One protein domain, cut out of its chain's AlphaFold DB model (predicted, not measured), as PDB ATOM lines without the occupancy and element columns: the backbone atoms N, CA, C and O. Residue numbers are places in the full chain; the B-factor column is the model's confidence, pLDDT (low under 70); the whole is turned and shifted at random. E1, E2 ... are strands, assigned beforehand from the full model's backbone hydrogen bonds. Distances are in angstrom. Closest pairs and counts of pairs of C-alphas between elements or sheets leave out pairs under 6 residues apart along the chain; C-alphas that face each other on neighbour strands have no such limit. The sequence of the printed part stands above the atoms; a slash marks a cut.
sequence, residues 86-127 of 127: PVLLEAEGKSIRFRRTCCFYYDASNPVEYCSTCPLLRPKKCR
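Overview. This is residues 86 to 127 of the 127 residues of an uncharacterized protein of Pseudomonas amygdali pv. mori str. 301020 (UniProt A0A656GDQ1). With little regular structure, the model is a small two-stranded hairpin, E1 and E2, at one end of a long loop that runs away from it, turns at residues 107 to 112, which stick out, and folds back before a tail to residue 127. The 42 printed residues hold no named helix and two named strands, E1 then E2, in one antiparallel sheet; the class is all strand, with only 6 residues in named elements. The whole is loose, with a radius of gyration of the C-alphas of 11.4 A, and elongated, spanning 31 by 19 by 16 A.

Arrangement. E1, residues 87 to 89, and E2, residues 94 to 96, form a hairpin with a tight link of 4 residues. Their directions stand at 150 degrees. C-alphas 88 and 95 face each other at 4.5 A. N 87 and O 96, 2.8 A, are within hydrogen-bond range.

Along the chain. E1 begins at C-alpha 87 (-2.700, -49.239, 32.988) and is 6.3 A long. E2, 6.2 A long, ends at C-alpha 96 (-5.648, -45.417, 30.868).

Size, cuts and confidence. The farthest C-alphas, of Asn 110 and Arg 127, are 34.8 A apart. The printed part has no cut. Residues 125 to 127 are under pLDDT 70.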
ATOM      1  N   PRO A  86      -7.236 -50.337  34.523       92.88
ATOM      2  CA  PRO A  86      -6.430 -49.327  33.861       92.88
ATOM      3  C   PRO A  86      -4.938 -49.669  33.959       92.88
ATOM      4  O   PRO A  86      -4.505 -50.403  34.846       92.88
ATOM      5  N   VAL A  87      -4.160 -49.154  33.014       92.81
ATOM      6  CA  VAL A  87      -2.700 -49.239  32.988       92.81
ATOM      7  C   VAL A  87      -2.155 -47.864  33.346       92.81
ATOM      8  O   VAL A  87      -2.555 -46.873  32.730       92.81
ATOM      9  N   LEU A  88      -1.258 -47.814  34.330       92.19
ATOM     10  CA  LEU A  88      -0.524 -46.603  34.670       92.19
ATOM     11  C   LEU A  88       0.585 -46.379  33.637       92.19
ATOM     12  O   LEU A  88       1.401 -47.264  33.389       92.19
ATOM     13  N   LEU A  89       0.582 -45.202  33.024       89.31
ATOM     14  CA  LEU A  89       1.630 -44.716  32.139       89.31
ATOM     15  C   LEU A  89       2.469 -43.721  32.934       89.31
ATOM     16  O   LEU A  89       2.154 -42.533  32.964       89.31
ATOM     17  N   GLU A  90       3.499 -44.220  33.618       84.00
ATOM     18  CA  GLU A  90       4.312 -43.424  34.550       84.00
ATOM     19  C   GLU A  90       4.906 -42.179  33.888       84.00
ATOM     20  O   GLU A  90       4.796 -41.087  34.436       84.00
ATOM     21  N   ALA A  91       5.424 -42.316  32.663       83.44
ATOM     22  CA  ALA A  91       6.004 -41.209  31.901       83.44
ATOM     23  C   ALA A  91       5.009 -40.069  31.600       83.44
ATOM     24  O   ALA A  91       5.422 -38.938  31.374       83.44
ATOM     25  N   GLU A  92       3.706 -40.355  31.593       83.06
ATOM     26  CA  GLU A  92       2.655 -39.375  31.297       83.06
ATOM     27  C   GLU A  92       1.820 -38.993  32.525       83.06
ATOM     28  O   GLU A  92       0.942 -38.137  32.417       83.06
ATOM     29  N   GLY A  93       2.022 -39.652  33.672       88.00
ATOM     30  CA  GLY A  93       1.172 -39.490  34.856       88.00
ATOM     31  C   GLY A  93      -0.300 -39.866  34.622       88.00
ATOM     32  O   GLY A  93      -1.181 -39.384  35.330       88.00
ATOM     33  N   LYS A  94      -0.597 -40.703  33.617       88.56
ATOM     34  CA  LYS A  94      -1.972 -41.043  33.208       88.56
ATOM     35  C   LYS A  94      -2.334 -42.480  33.551       88.56
ATOM     36  O   LYS A  94      -1.533 -43.395  33.393       88.56
ATOM     37  N   SER A  95      -3.593 -42.692  33.927       91.94
ATOM     38  CA  SER A  95      -4.178 -44.017  34.132       91.94
ATOM     39  C   SER A  95      -5.194 -44.303  33.026       91.94
ATOM     40  O   SER A  95      -6.277 -43.718  33.000       91.94
ATOM     41  N   ILE A  96      -4.839 -45.171  32.072       92.88
ATOM     42  CA  ILE A  96      -5.648 -45.417  30.868       92.88
ATOM     43  C   ILE A  96      -6.208 -46.835  30.870       92.88
ATOM     44  O   ILE A  96      -5.485 -47.832  30.912       92.88
ATOM     45  N   ARG A  97      -7.531 -46.947  30.735       94.00
ATOM     46  CA  ARG A  97      -8.210 -48.222  30.485       94.00
ATOM     47  C   ARG A  97      -8.228 -48.531  28.995       94.00
ATOM     48  O   ARG A  97      -9.173 -48.192  28.292       94.00
ATOM     49  N   PHE A  98      -7.180 -49.195  28.524       95.38
ATOM     50  CA  PHE A  98      -7.092 -49.627  27.133       95.38
ATOM     51  C   PHE A  98      -8.170 -50.653  26.776       95.38
ATOM     52  O   PHE A  98      -8.409 -51.620  27.513       95.38
ATOM     53  N   ARG A  99      -8.762 -50.467  25.597       96.38
ATOM     54  CA  ARG A  99      -9.715 -51.404  24.999       96.38
ATOM     55  C   ARG A  99      -9.048 -52.754  24.703       96.38
ATOM     56  O   ARG A  99      -7.823 -52.900  24.715       96.38
ATOM     57  N   ARG A 100      -9.847 -53.788  24.466       95.75
ATOM     58  CA  ARG A 100      -9.408 -55.111  24.014       95.75
ATOM     59  C   ARG A 100      -9.333 -55.184  22.494       95.75
ATOM     60  O   ARG A 100      -8.486 -55.918  21.995       95.75
ATOM     61  N   THR A 101     -10.194 -54.459  21.787       97.12
ATOM     62  CA  THR A 101     -10.271 -54.415  20.326       97.12
ATOM     63  C   THR A 101     -10.110 -52.995  19.793       97.12
ATOM     64  O   THR A 101     -10.496 -52.019  20.443       97.12
ATOM     65  N   CYS A 102      -9.542 -52.871  18.591       96.50
ATOM     66  CA  CYS A 102      -9.516 -51.602  17.870       96.50
ATOM     67  C   CYS A 102     -10.933 -51.254  17.388       96.50
ATOM     68  O   CYS A 102     -11.722 -52.150  17.087       96.50
ATOM     69  N   CYS A 103     -11.272 -49.965  17.352       95.81
ATOM     70  CA  CYS A 103     -12.560 -49.476  16.856       95.81
ATOM     71  C   CYS A 103     -12.499 -48.856  15.463       95.81
ATOM     72  O   CYS A 103     -13.503 -48.297  15.041       95.81
ATOM     73  N   PHE A 104     -11.336 -48.903  14.807       95.62
ATOM     74  CA  PHE A 104     -11.107 -48.322  13.479       95.62
ATOM     75  C   PHE A 104     -11.374 -46.812  13.390       95.62
ATOM     76  O   PHE A 104     -11.613 -46.287  12.315       95.62
ATOM     77  N   TYR A 105     -11.304 -46.080  14.512       96.06
ATOM     78  CA  TYR A 105     -11.463 -44.619  14.479       96.06
ATOM     79  C   TYR A 105     -10.407 -43.948  13.589       96.06
ATOM     80  O   TYR A 105     -10.724 -42.995  12.894       96.06
ATOM     81  N   TYR A 106      -9.197 -44.512  13.554       96.44
ATOM     82  CA  TYR A 106      -8.095 -44.011  12.736       96.44
ATOM     83  C   TYR A 106      -8.374 -44.082  11.228       96.44
ATOM     84  O   TYR A 106      -7.867 -43.247  10.489       96.44
ATOM     85  N   ASP A 107      -9.214 -45.023  10.780       95.31
ATOM     86  CA  ASP A 107      -9.653 -45.122   9.379       95.31
ATOM     87  C   ASP A 107     -10.738 -44.084   9.038       95.31
ATOM     88  O   ASP A 107     -11.019 -43.834   7.868       95.31
ATOM     89  N   ALA A 108     -11.368 -43.483  10.053       92.94
ATOM     90  CA  ALA A 108     -12.465 -42.523   9.914       92.94
ATOM     91  C   ALA A 108     -12.058 -41.072  10.240       92.94
ATOM     92  O   ALA A 108     -12.908 -40.181  10.232       92.94
ATOM     93  N   SER A 109     -10.786 -40.827  10.555       95.12
ATOM     94  CA  SER A 109     -10.247 -39.519  10.950       95.12
ATOM     95  C   SER A 109      -9.269 -38.976   9.908       95.12
ATOM     96  O   SER A 109      -8.442 -39.732   9.399       95.12
ATOM     97  N   ASN A 110      -9.316 -37.668   9.641       94.06
ATOM     98  CA  ASN A 110      -8.316 -36.959   8.843       94.06
ATOM     99  C   ASN A 110      -7.977 -35.602   9.507       94.06
ATOM    100  O   ASN A 110      -8.858 -34.738   9.532       94.06
ATOM    101  N   PRO A 111      -6.755 -35.385  10.036       94.88
ATOM    102  CA  PRO A 111      -5.603 -36.295  10.014       94.88
ATOM    103  C   PRO A 111      -5.848 -37.595  10.795       94.88
ATOM    104  O   PRO A 111      -6.804 -37.706  11.559       94.88
ATOM    105  N   VAL A 112      -4.997 -38.599  10.564       96.38
ATOM    106  CA  VAL A 112      -5.112 -39.907  11.228       96.38
ATOM    107  C   VAL A 112      -4.945 -39.745  12.740       96.38
ATOM    108  O   VAL A 112      -3.889 -39.334  13.219       96.38
ATOM    109  N   GLU A 113      -5.973 -40.135  13.491       96.69
ATOM    110  CA  GLU A 113      -6.031 -40.062  14.945       96.69
ATOM    111  C   GLU A 113      -6.481 -41.392  15.554       96.69
ATOM    112  O   GLU A 113      -7.339 -42.107  15.041       96.69
ATOM    113  N   TYR A 114      -5.951 -41.721  16.728       96.19
ATOM    114  CA  TYR A 114      -6.391 -42.892  17.481       96.19
ATOM    115  C   TYR A 114      -7.307 -42.478  18.628       96.19
ATOM    116  O   TYR A 114      -7.123 -41.439  19.255       96.19
ATOM    117  N   CYS A 115      -8.277 -43.332  18.965       94.75
ATOM    118  CA  CYS A 115      -9.098 -43.082  20.148       94.75
ATOM    119  C   CYS A 115      -8.243 -43.090  21.434       94.75
ATOM    120  O   CYS A 115      -7.267 -43.834  21.541       94.75
ATOM    121  N   SER A 116      -8.650 -42.326  22.450       92.00
ATOM    122  CA  SER A 116      -7.889 -42.132  23.702       92.00
ATOM    123  C   SER A 116      -7.601 -43.407  24.509       92.00
ATOM    124  O   SER A 116      -6.764 -43.407  25.403       92.00
ATOM    125  N   THR A 117      -8.291 -44.507  24.208       94.31
ATOM    126  CA  THR A 117      -8.130 -45.818  24.860       94.31
ATOM    127  C   THR A 117      -7.708 -46.909  23.867       94.31
ATOM    128  O   THR A 117      -7.939 -48.100  24.098       94.31
ATOM    129  N   CYS A 118      -7.107 -46.515  22.736       95.94
ATOM    130  CA  CYS A 118      -6.781 -47.396  21.616       95.94
ATOM    131  C   CYS A 118      -5.821 -48.528  22.020       95.94
ATOM    132  O   CYS A 118      -4.734 -48.253  22.526       95.94
ATOM    133  N   PRO A 119      -6.145 -49.807  21.741       95.44
ATOM    134  CA  PRO A 119      -5.268 -50.918  22.107       95.44
ATOM    135  C   PRO A 119      -3.958 -50.938  21.316       95.44
ATOM    136  O   PRO A 119      -3.000 -51.545  21.782       95.44
ATOM    137  N   LEU A 120      -3.914 -50.293  20.145       94.81
ATOM    138  CA  LEU A 120      -2.711 -50.197  19.314       94.81
ATOM    139  C   LEU A 120      -1.639 -49.306  19.953       94.81
ATOM    140  O   LEU A 120      -0.459 -49.486  19.681       94.81
ATOM    141  N   LEU A 121      -2.052 -48.391  20.836       92.81
ATOM    142  CA  LEU A 121      -1.161 -47.507  21.588       92.81
ATOM    143  C   LEU A 121      -0.813 -48.059  22.975       92.81
ATOM    144  O   LEU A 121      -0.104 -47.413  23.741       92.81
ATOM    145  N   ARG A 122      -1.327 -49.241  23.338       90.75
ATOM    146  CA  ARG A 122      -1.045 -49.833  24.643       90.75
ATOM    147  C   ARG A 122       0.428 -50.261  24.704       90.75
ATOM    148  O   ARG A 122       0.826 -51.094  23.884       90.75
ATOM    149  N   PRO A 123       1.211 -49.817  25.708       87.19
ATOM    150  CA  PRO A 123       2.582 -50.282  25.872       87.19
ATOM    151  C   PRO A 123       2.638 -51.804  26.004       87.19
ATOM    152  O   PRO A 123       1.843 -52.420  26.728       87.19
ATOM    153  N   LYS A 124       3.583 -52.429  25.298       79.06
ATOM    154  CA  LYS A 124       3.887 -53.847  25.503       79.06
ATOM    155  C   LYS A 124       4.509 -53.990  26.892       79.06
ATOM    156  O   LYS A 124       5.330 -53.166  27.280       79.06
ATOM    157  N   LYS A 125       4.129 -55.029  27.641       65.12
ATOM    158  CA  LYS A 125       4.880 -55.388  28.852       65.12
ATOM    159  C   LYS A 125       6.323 -55.664  28.425       65.12
ATOM    160  O   LYS A 125       6.509 -56.485  27.523       65.12
ATOM    161  N   CYS A 126       7.302 -54.996  29.038       55.03
ATOM    162  CA  CYS A 126       8.683 -55.473  28.992       55.03
ATOM    163  C   CYS A 126       8.655 -56.929  29.473       55.03
ATOM    164  O   CYS A 126       8.042 -57.217  30.505       55.03
ATOM    165  N   ARG A 127       9.154 -57.841  28.636       42.84
ATOM    166  CA  ARG A 127       9.285 -59.255  28.994       42.84
ATOM    167  C   ARG A 127      10.465 -59.430  29.928       42.84
ATOM    168  O   ARG A 127      11.465 -58.720  29.696       42.84
TER     169      ARG A 127